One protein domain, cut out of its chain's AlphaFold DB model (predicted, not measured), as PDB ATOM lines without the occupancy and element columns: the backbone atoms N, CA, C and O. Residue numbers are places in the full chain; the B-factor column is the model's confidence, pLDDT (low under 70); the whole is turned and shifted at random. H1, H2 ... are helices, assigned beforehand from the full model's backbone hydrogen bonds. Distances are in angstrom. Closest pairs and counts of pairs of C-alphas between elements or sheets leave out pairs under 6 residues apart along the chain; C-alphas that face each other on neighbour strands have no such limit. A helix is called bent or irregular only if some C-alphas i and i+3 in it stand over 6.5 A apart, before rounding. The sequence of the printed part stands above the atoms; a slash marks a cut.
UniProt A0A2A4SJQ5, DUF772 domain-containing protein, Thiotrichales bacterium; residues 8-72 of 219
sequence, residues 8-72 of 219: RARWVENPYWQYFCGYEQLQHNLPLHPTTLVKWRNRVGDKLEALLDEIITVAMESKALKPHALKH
ATOM      1  N   ARG A   8    -114.143  10.777 595.906       63.47
ATOM      2  CA  ARG A   8    -114.151  11.784 594.833       63.47
ATOM      3  C   ARG A   8    -113.793  13.191 595.297       63.47
ATOM      4  O   ARG A   8    -113.002  13.835 594.624       63.47
ATOM      5  N   ALA A   9    -114.345  13.650 596.421       67.00
ATOM      6  CA  ALA A   9    -114.017  14.976 596.953       67.00
ATOM      7  C   ALA A   9    -112.515  15.075 597.267       67.00
ATOM      8  O   ALA A   9    -111.854  16.039 596.907       67.00
ATOM      9  N   ARG A  10    -111.948  13.981 597.793       73.12
ATOM     10  CA  ARG A  10    -110.515  13.872 598.088       73.12
ATOM     11  C   ARG A  10    -109.606  13.855 596.860       73.12
ATOM     12  O   ARG A  10    -108.422  14.095 597.022       73.12
ATOM     13  N   TRP A  11    -110.107  13.534 595.665       82.69
ATOM     14  CA  TRP A  11    -109.273  13.517 594.456       82.69
ATOM     15  C   TRP A  11    -108.924  14.934 593.989       82.69
ATOM     16  O   TRP A  11    -107.780  15.194 593.634       82.69
ATOM     17  N   VAL A  12    -109.883  15.863 594.055       84.81
ATOM     18  CA  VAL A  12    -109.653  17.276 593.699       84.81
ATOM     19  C   VAL A  12    -108.645  17.923 594.656       84.81
ATOM     20  O   VAL A  12    -107.785  18.685 594.237       84.81
ATOM     21  N   GLU A  13    -108.700  17.555 595.934       83.62
ATOM     22  CA  GLU A  13    -107.837  18.105 596.986       83.62
ATOM     23  C   GLU A  13    -106.464  17.414 597.095       83.62
ATOM     24  O   GLU A  13    -105.643  17.820 597.916       83.62
ATOM     25  N   ASN A  14    -106.196  16.358 596.314       87.56
ATOM     26  CA  ASN A  14    -104.990  15.540 596.460       87.56
ATOM     27  C   ASN A  14    -104.124  15.538 595.185       87.56
ATOM     28  O   ASN A  14    -104.335  14.695 594.306       87.56
ATOM     29  N   PRO A  15    -103.091  16.401 595.114       88.81
ATOM     30  CA  PRO A  15    -102.186  16.488 593.968       88.81
ATOM     31  C   PRO A  15    -101.504  15.158 593.627       88.81
ATOM     32  O   PRO A  15    -101.345  14.829 592.455       88.81
ATOM     33  N   TYR A  16    -101.164  14.343 594.633       88.56
ATOM     34  CA  TYR A  16    -100.527  13.041 594.408       88.56
ATOM     35  C   TYR A  16    -101.446  12.067 593.673       88.56
ATOM     36  O   TYR A  16    -100.987  11.287 592.841       88.56
ATOM     37  N   TRP A  17    -102.746  12.094 593.968       85.75
ATOM     38  CA  TRP A  17    -103.713  11.244 593.272       85.75
ATOM     39  C   TRP A  17    -103.936  11.699 591.835       85.75
ATOM     40  O   TRP A  17    -104.141  10.860 590.963       85.75
ATOM     41  N   GLN A  18    -103.877  13.003 591.577       90.06
ATOM     42  CA  GLN A  18    -103.991  13.529 590.221       90.06
ATOM     43  C   GLN A  18    -102.755  13.191 589.387       90.06
ATOM     44  O   GLN A  18    -102.897  12.678 588.280       90.06
ATOM     45  N   TYR A  19    -101.564  13.349 589.965       90.44
ATOM     46  CA  TYR A  19    -100.314  12.940 589.330       90.44
ATOM     47  C   TYR A  19    -100.285  11.436 589.026       90.44
ATOM     48  O   TYR A  19     -99.964  11.033 587.913       90.44
ATOM     49  N   PHE A  20    -100.722  10.592 589.969       87.38
ATOM     50  CA  PHE A  20    -100.863   9.150 589.730       87.38
ATOM     51  C   PHE A  20    -101.823   8.827 588.572       87.38
ATOM     52  O   PHE A  20    -101.611   7.864 587.841       87.38
ATOM     53  N   CYS A  21    -102.874   9.628 588.383       84.25
ATOM     54  CA  CYS A  21    -103.796   9.498 587.256       84.25
ATOM     55  C   CYS A  21    -103.252  10.074 585.933       84.25
ATOM     56  O   CYS A  21    -104.000  10.097 584.958       84.25
ATOM     57  N   GLY A  22    -101.994  10.526 585.890       89.00
ATOM     58  CA  GLY A  22    -101.336  11.045 584.691       89.00
ATOM     59  C   GLY A  22    -101.564  12.534 584.425       89.00
ATOM     60  O   GLY A  22    -101.289  12.990 583.320       89.00
ATOM     61  N   TYR A  23    -102.079  13.298 585.397       88.12
ATOM     62  CA  TYR A  23    -102.222  14.748 585.253       88.12
ATOM     63  C   TYR A  23    -100.938  15.457 585.690       88.12
ATOM     64  O   TYR A  23    -100.486  15.303 586.822       88.12
ATOM     65  N   GLU A  24    -100.387  16.281 584.804       90.50
ATOM     66  CA  GLU A  24     -99.188  17.088 585.073       90.50
ATOM     67  C   GLU A  24     -99.510  18.391 585.822       90.50
ATOM     68  O   GLU A  24     -98.637  18.998 586.438       90.50
ATOM     69  N   GLN A  25    -100.776  18.816 585.796       90.75
ATOM     70  CA  GLN A  25    -101.257  20.046 586.421       90.75
ATOM     71  C   GLN A  25    -102.443  19.769 587.338       90.75
ATOM     72  O   GLN A  25    -103.288  18.918 587.037       90.75
ATOM     73  N   LEU A  26    -102.530  20.538 588.427       90.31
ATOM     74  CA  LEU A  26    -103.606  20.421 589.403       90.31
ATOM     75  C   LEU A  26    -104.955  20.801 588.777       90.31
ATOM     76  O   LEU A  26    -105.172  21.920 588.321       90.31
ATOM     77  N   GLN A  27    -105.872  19.846 588.785       89.56
ATOM     78  CA  GLN A  27    -107.244  19.963 588.331       89.56
ATOM     79  C   GLN A  27    -108.159  20.311 589.505       89.56
ATOM     80  O   GLN A  27    -108.182  19.627 590.532       89.56
ATOM     81  N   HIS A  28    -108.974  21.348 589.318       88.19
ATOM     82  CA  HIS A  28    -109.964  21.795 590.307       88.19
ATOM     83  C   HIS A  28    -111.360  21.206 590.074       88.19
ATOM     84  O   HIS A  28    -112.223  21.276 590.946       88.19
ATOM     85  N   ASN A  29    -111.577  20.588 588.912       85.50
ATOM     86  CA  ASN A  29    -112.835  19.951 588.550       85.50
ATOM     87  C   ASN A  29    -112.668  18.435 588.472       85.50
ATOM     88  O   ASN A  29    -111.611  17.919 588.112       85.50
ATOM     89  N   LEU A  30    -113.740  17.707 588.783       83.12
ATOM     90  CA  LEU A  30    -113.756  16.260 588.596       83.12
ATOM     91  C   LEU A  30    -113.691  15.928 587.096       83.12
ATOM     92  O   LEU A  30    -114.490  16.471 586.333       83.12
ATOM     93  N   PRO A  31    -112.851  14.967 586.678       80.31
ATOM     94  CA  PRO A  31    -112.677  14.644 585.263       80.31
ATOM     95  C   PRO A  31    -113.917  13.970 584.661       80.31
ATOM     96  O   PRO A  31    -114.125  13.993 583.454       80.31
ATOM     97  N   LEU A  32    -114.755  13.335 585.495       80.50
ATOM     98  CA  LEU A  32    -115.924  12.572 585.057       80.50
ATOM     99  C   LEU A  32    -117.085  12.686 586.057       80.50
ATOM    100  O   LEU A  32    -116.923  12.488 587.270       80.50
ATOM    101  N   HIS A  33    -118.301  12.875 585.543       83.12
ATOM    102  CA  HIS A  33    -119.526  12.808 586.345       83.12
ATOM    103  C   HIS A  33    -119.710  11.401 586.977       83.12
ATOM    104  O   HIS A  33    -119.327  10.394 586.371       83.12
ATOM    105  N   PRO A  34    -120.291  11.267 588.191       74.12
ATOM    106  CA  PRO A  34    -120.473   9.977 588.882       74.12
ATOM    107  C   PRO A  34    -121.128   8.879 588.061       74.12
ATOM    108  O   PRO A  34    -120.790   7.704 588.186       74.12
ATOM    109  N   THR A  35    -122.048   9.272 587.194       82.12
ATOM    110  CA  THR A  35    -122.816   8.344 586.374       82.12
ATOM    111  C   THR A  35    -122.161   8.037 585.032       82.12
ATOM    112  O   THR A  35    -122.694   7.197 584.319       82.12
ATOM    113  N   THR A  36    -121.066   8.701 584.642       84.12
ATOM    114  CA  THR A  36    -120.518   8.591 583.276       84.12
ATOM    115  C   THR A  36    -120.150   7.154 582.926       84.12
ATOM    116  O   THR A  36    -120.614   6.648 581.913       84.12
ATOM    117  N   LEU A  37    -119.429   6.448 583.804       78.88
ATOM    118  CA  LEU A  37    -119.056   5.046 583.573       78.88
ATOM    119  C   LEU A  37    -120.259   4.092 583.584       78.88
ATOM    120  O   LEU A  37    -120.240   3.070 582.909       78.88
ATOM    121  N   VAL A  38    -121.317   4.415 584.334       78.25
ATOM    122  CA  VAL A  38    -122.558   3.623 584.345       78.25
ATOM    123  C   VAL A  38    -123.324   3.821 583.039       78.25
ATOM    124  O   VAL A  38    -123.726   2.848 582.412       78.25
ATOM    125  N   LYS A  39    -123.480   5.074 582.597       86.94
ATOM    126  CA  LYS A  39    -124.135   5.419 581.329       86.94
ATOM    127  C   LYS A  39    -123.370   4.853 580.136       86.94
ATOM    128  O   LYS A  39    -123.991   4.291 579.245       86.94
ATOM    129  N   TRP A  40    -122.041   4.961 580.142       86.25
ATOM    130  CA  TRP A  40    -121.181   4.372 579.119       86.25
ATOM    131  C   TRP A  40    -121.357   2.856 579.061       86.25
ATOM    132  O   TRP A  40    -121.666   2.332 577.999       86.25
ATOM    133  N   ARG A  41    -121.290   2.162 580.206       82.12
ATOM    134  CA  ARG A  41    -121.496   0.708 580.261       82.12
ATOM    135  C   ARG A  41    -122.860   0.294 579.717       82.12
ATOM    136  O   ARG A  41    -122.929  -0.640 578.935       82.12
ATOM    137  N   ASN A  42    -123.928   1.001 580.089       83.38
ATOM    138  CA  ASN A  42    -125.273   0.715 579.583       83.38
ATOM    139  C   ASN A  42    -125.405   1.003 578.080       83.38
ATOM    140  O   ASN A  42    -126.175   0.337 577.401       83.38
ATOM    141  N   ARG A  43    -124.676   2.001 577.564       85.31
ATOM    142  CA  ARG A  43    -124.669   2.360 576.140       85.31
ATOM    143  C   ARG A  43    -123.886   1.358 575.293       85.31
ATOM    144  O   ARG A  43    -124.288   1.090 574.166       85.31
ATOM    145  N   VAL A  44    -122.771   0.850 575.814       85.00
ATOM    146  CA  VAL A  44    -121.967  -0.185 575.154       85.00
ATOM    147  C   VAL A  44    -122.690  -1.529 575.218       85.00
ATOM    148  O   VAL A  44    -122.812  -2.195 574.194       85.00
ATOM    149  N   GLY A  45    -123.234  -1.890 576.384       82.94
ATOM    150  CA  GLY A  45    -123.956  -3.145 576.585       82.94
ATOM    151  C   GLY A  45    -123.120  -4.343 576.134       82.94
ATOM    152  O   GLY A  45    -121.931  -4.430 576.447       82.94
ATOM    153  N   ASP A  46    -123.737  -5.210 575.340       82.19
ATOM    154  CA  ASP A  46    -123.133  -6.451 574.841       82.19
ATOM    155  C   ASP A  46    -122.098  -6.205 573.726       82.19
ATOM    156  O   ASP A  46    -121.319  -7.084 573.379       82.19
ATOM    157  N   LYS A  47    -122.009  -4.974 573.200       84.69
ATOM    158  CA  LYS A  47    -121.036  -4.604 572.155       84.69
ATOM    159  C   LYS A  47    -119.599  -4.509 572.670       84.69
ATOM    160  O   LYS A  47    -118.692  -4.232 571.892       84.69
ATOM    161  N   LEU A  48    -119.383  -4.689 573.974       83.75
ATOM    162  CA  LEU A  48    -118.045  -4.685 574.560       83.75
ATOM    163  C   LEU A  48    -117.200  -5.853 574.032       83.75
ATOM    164  O   LEU A  48    -115.997  -5.688 573.880       83.75
ATOM    165  N   GLU A  49    -117.828  -6.992 573.733       81.94
ATOM    166  CA  GLU A  49    -117.148  -8.145 573.130       81.94
ATOM    167  C   GLU A  49    -116.655  -7.809 571.722       81.94
ATOM    168  O   GLU A  49    -115.465  -7.923 571.457       81.94
ATOM    169  N   ALA A  50    -117.521  -7.244 570.876       86.50
ATOM    170  CA  ALA A  50    -117.133  -6.783 569.540       86.50
ATOM    171  C   ALA A  50    -116.024  -5.715 569.577       86.50
ATOM    172  O   ALA A  50    -115.131  -5.709 568.737       86.50
ATOM    173  N   LEU A  51    -116.053  -4.815 570.567       86.88
ATOM    174  CA  LEU A  51    -114.976  -3.842 570.764       86.88
ATOM    175  C   LEU A  51    -113.656  -4.523 571.149       86.88
ATOM    176  O   LEU A  51    -112.598  -4.096 570.699       86.88
ATOM    177  N   LEU A  52    -113.707  -5.550 572.000       85.38
ATOM    178  CA  LEU A  52    -112.525  -6.302 572.407       85.38
ATOM    179  C   LEU A  52    -111.921  -7.067 571.222       85.38
ATOM    180  O   LEU A  52    -110.704  -7.031 571.053       85.38
ATOM    181  N   ASP A  53    -112.757  -7.688 570.389       87.00
ATOM    182  CA  ASP A  53    -112.328  -8.374 569.164       87.00
ATOM    183  C   ASP A  53    -111.621  -7.415 568.198       87.00
ATOM    184  O   ASP A  53    -110.540  -7.719 567.683       87.00
ATOM    185  N   GLU A  54    -112.172  -6.213 568.012       91.19
ATOM    186  CA  GLU A  54    -111.559  -5.187 567.166       91.19
ATOM    187  C   GLU A  54    -110.219  -4.705 567.742       91.19
ATOM    188  O   GLU A  54    -109.231  -4.578 567.021       91.19
ATOM    189  N   ILE A  55    -110.138  -4.500 569.064       88.75
ATOM    190  CA  ILE A  55    -108.889  -4.120 569.740       88.75
ATOM    191  C   ILE A  55    -107.811  -5.190 569.542       88.75
ATOM    192  O   ILE A  55    -106.656  -4.845 569.294       88.75
ATOM    193  N   ILE A  56    -108.163  -6.477 569.644       87.75
ATOM    194  CA  ILE A  56    -107.219  -7.582 569.427       87.75
ATOM    195  C   ILE A  56    -106.738  -7.586 567.973       87.75
ATOM    196  O   ILE A  56    -105.534  -7.701 567.737       87.75
ATOM    197  N   THR A  57    -107.650  -7.400 567.017       90.00
ATOM    198  CA  THR A  57    -107.332  -7.328 565.583       90.00
ATOM    199  C   THR A  57    -106.351  -6.191 565.294       90.00
ATOM    200  O   THR A  57    -105.253  -6.433 564.789       90.00
ATOM    201  N   VAL A  58    -106.663  -4.971 565.736       93.06
ATOM    202  CA  VAL A  58    -105.787  -3.799 565.572       93.06
ATOM    203  C   VAL A  58    -104.441  -3.997 566.278       93.06
ATOM    204  O   VAL A  58    -103.391  -3.607 565.759       93.06
ATOM    205  N   ALA A  59    -104.423  -4.623 567.458       88.25
ATOM    206  CA  ALA A  59    -103.186  -4.909 568.182       88.25
ATOM    207  C   ALA A  59    -102.290  -5.921 567.440       88.25
ATOM    208  O   ALA A  59    -101.062  -5.802 567.486       88.25
ATOM    209  N   MET A  60    -102.882  -6.889 566.734       87.75
ATOM    210  CA  MET A  60    -102.149  -7.818 565.871       87.75
ATOM    211  C   MET A  60    -101.586  -7.119 564.629       87.75
ATOM    212  O   MET A  60    -100.410  -7.300 564.308       87.75
ATOM    213  N   GLU A  61    -102.389  -6.290 563.961       90.44
ATOM    214  CA  GLU A  61    -101.980  -5.544 562.762       90.44
ATOM    215  C   GLU A  61    -100.854  -4.546 563.053       90.44
ATOM    216  O   GLU A  61     -99.849  -4.493 562.343       90.44
ATOM    217  N   SER A  62    -100.974  -3.807 564.158       91.69
ATOM    218  CA  SER A  62     -99.961  -2.854 564.631       91.69
ATOM    219  C   SER A  62     -98.709  -3.518 565.215       91.69
ATOM    220  O   SER A  62     -97.781  -2.823 565.630       91.69
ATOM    221  N   LYS A  63     -98.654  -4.859 565.252       86.44
ATOM    222  CA  LYS A  63     -97.583  -5.668 565.866       86.44
ATOM    223  C   LYS A  63     -97.365  -5.391 567.361       86.44
ATOM    224  O   LYS A  63     -96.354  -5.825 567.916       86.44
ATOM    225  N   ALA A  64     -98.309  -4.719 568.022       85.62
ATOM    226  CA  ALA A  64     -98.315  -4.532 569.470       85.62
ATOM    227  C   ALA A  64     -98.572  -5.859 570.208       85.62
ATOM    228  O   ALA A  64     -98.096  -6.046 571.328       85.62
ATOM    229  N   LEU A  65     -99.270  -6.803 569.563       81.75
ATOM    230  CA  LEU A  65     -99.562  -8.137 570.081       81.75
ATOM    231  C   LEU A  65     -99.052  -9.225 569.125       81.75
ATOM    232  O   LEU A  65     -99.394  -9.261 567.945       81.75
ATOM    233  N   LYS A  66     -98.237 -10.154 569.639       84.81
ATOM    234  CA  LYS A  66     -97.730 -11.289 568.854       84.81
ATOM    235  C   LYS A  66     -98.763 -12.426 568.833       84.81
ATOM    236  O   LYS A  66     -99.285 -12.758 569.895       84.81
ATOM    237  N   PRO A  67     -98.958 -13.138 567.707       81.81
ATOM    238  CA  PRO A  67     -99.908 -14.256 567.626       81.81
ATOM    239  C   PRO A  67     -99.665 -15.370 568.656       81.81
ATOM    240  O   PRO A  67    -100.592 -16.065 569.063       81.81
ATOM    241  N   HIS A  68     -98.417 -15.556 569.101       83.56
ATOM    242  CA  HIS A  68     -98.098 -16.556 570.120       83.56
ATOM    243  C   HIS A  68     -98.616 -16.189 571.519       83.56
ATOM    244  O   HIS A  68     -98.952 -17.098 572.274       83.56
ATOM    245  N   ALA A  69     -98.729 -14.896 571.840       77.75
ATOM    246  CA  ALA A  69     -99.226 -14.421 573.131       77.75
ATOM    247  C   ALA A  69    -100.689 -14.853 573.351       77.75
ATOM    248  O   ALA A  69    -101.055 -15.321 574.422       77.75
ATOM    249  N   LEU A  70    -101.504 -14.857 572.290       77.94
ATOM    250  CA  LEU A  70    -102.905 -15.300 572.339       77.94
ATOM    251  C   LEU A  70    -103.086 -16.787 572.695       77.94
ATOM    252  O   LEU A  70    -104.184 -17.193 573.070       77.94
ATOM    253  N   LYS A  71    -102.033 -17.617 572.602       81.31
ATOM    254  CA  LYS A  71    -102.127 -19.047 572.949       81.31
ATOM    255  C   LYS A  71    -102.267 -19.279 574.453       81.31
ATOM    256  O   LYS A  71    -102.831 -20.296 574.851       81.31
ATOM    257  N   HIS A  72    -101.751 -18.368 575.277       77.69
ATOM    258  CA  HIS A  72    -101.789 -18.483 576.729       77.69
ATOM    259  C   HIS A  72    -102.291 -17.187 577.343       77.69
ATOM    260  O   HIS A  72    -101.615 -16.170 577.334       77.69
TER     261      HIS A  72
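AT A GLANCE: This is residues 8 to 72 of the 219 residues of the protein "DUF772 domain-containing protein" of Thiotrichales bacterium (UniProt A0A2A4SJQ5). The printed part is a wide, open U with an empty middle: the long helix H4 makes one arm, H3 is the floor between the arms, and the short helices H1 and H2 with a loop, residues 21 to 32, make the other arm. H3 and H4 follow each other round a corner of the U, and residues 35 to 55, which take in H3 and the first part of H4, stand free. The printed part has 65 residues with four named helices, in the order H1, H2, H3, H4 along the chain, and no named strand; the class is all helix, with 34 of the 65 residues in the named helices. The whole is extended, with a radius of gyration of the C-alphas of 17.5 A, and its outline is elongated, with spans of 44 by 28 by 19 A.

IN THESE COORDINATES: The longest helix, H4, has 15 residues, Lys 47 to Glu 61, and measures 21.3 A from first to last C-alpha. It begins at C-alpha 47, at (-121.036, -4.604, 572.155), and ends at C-alpha 61, at (-101.980, -5.544, 562.762). Before it comes H3, residues 36 to 44, Thr 36 to Val 44, with 12.0 A from first to last C-alpha. H2 is residues 15 to 20, Pro 15 to Phe 20, six residues over 8.6 A. H1 is residues 9 to 12, Ala 9 to Val 12, with 5.9 A from its first to its last C-alpha; it begins at C-alpha 9, at (-114.017, 14.976, 596.953). After H4, residues 62 to 72 hold no named helix, though residues 69 to 71 form a short helical run. No helix is bent or irregular.

HOW THE PARTS SIT: H4 touches no helix. H3 and H4 meet only through their link, which is tight, with two residues, Gly 45 and Asp 46, between them. H3 touches no helix. On its other side along the chain a long link of 15 residues, 21 to 35, joins H2 to H3, and these two helices are apart. H1 and H2 are joined by a tight link of two residues, Glu 13 and Asn 14. They touch only at the corner by that link, and only just, with 3 pairs of C-alphas within 8 A; their closest C-alphas are those of Trp 11 and Trp 17, 6.1 A apart, and their centres are 10.0 A apart. H1 and H3, H1 and H4, and H2 and H4 are apart. In H2, H3 and H4 every pair of O of residue i and N of residue i+4 is within hydrogen-bond range; H1 is too short for such a pair, and its one pair of O of residue i and N of residue i+3 is within range.

THE WHOLE: The two C-alphas farthest apart are those of His 28 and Lys 71, at 45.1 A, and the first and last printed C-alphas, of Arg 8 and His 72, are 37.4 A apart. The radius of gyration of the C-alphas is 1.63 times the 10.7 A of a compact globule of 65 residues. In the long link, residues 21 to 35, the C-alphas lie 11 to 21 A from the mean of the C-alphas. The printed part runs from residue 8 to residue 72 of a full chain of 219 residues and has no cut. The mean pLDDT of the printed part is 84.5, and residues 8 to 9 are under 70; the mean is 77 over H1 and 88 over H4.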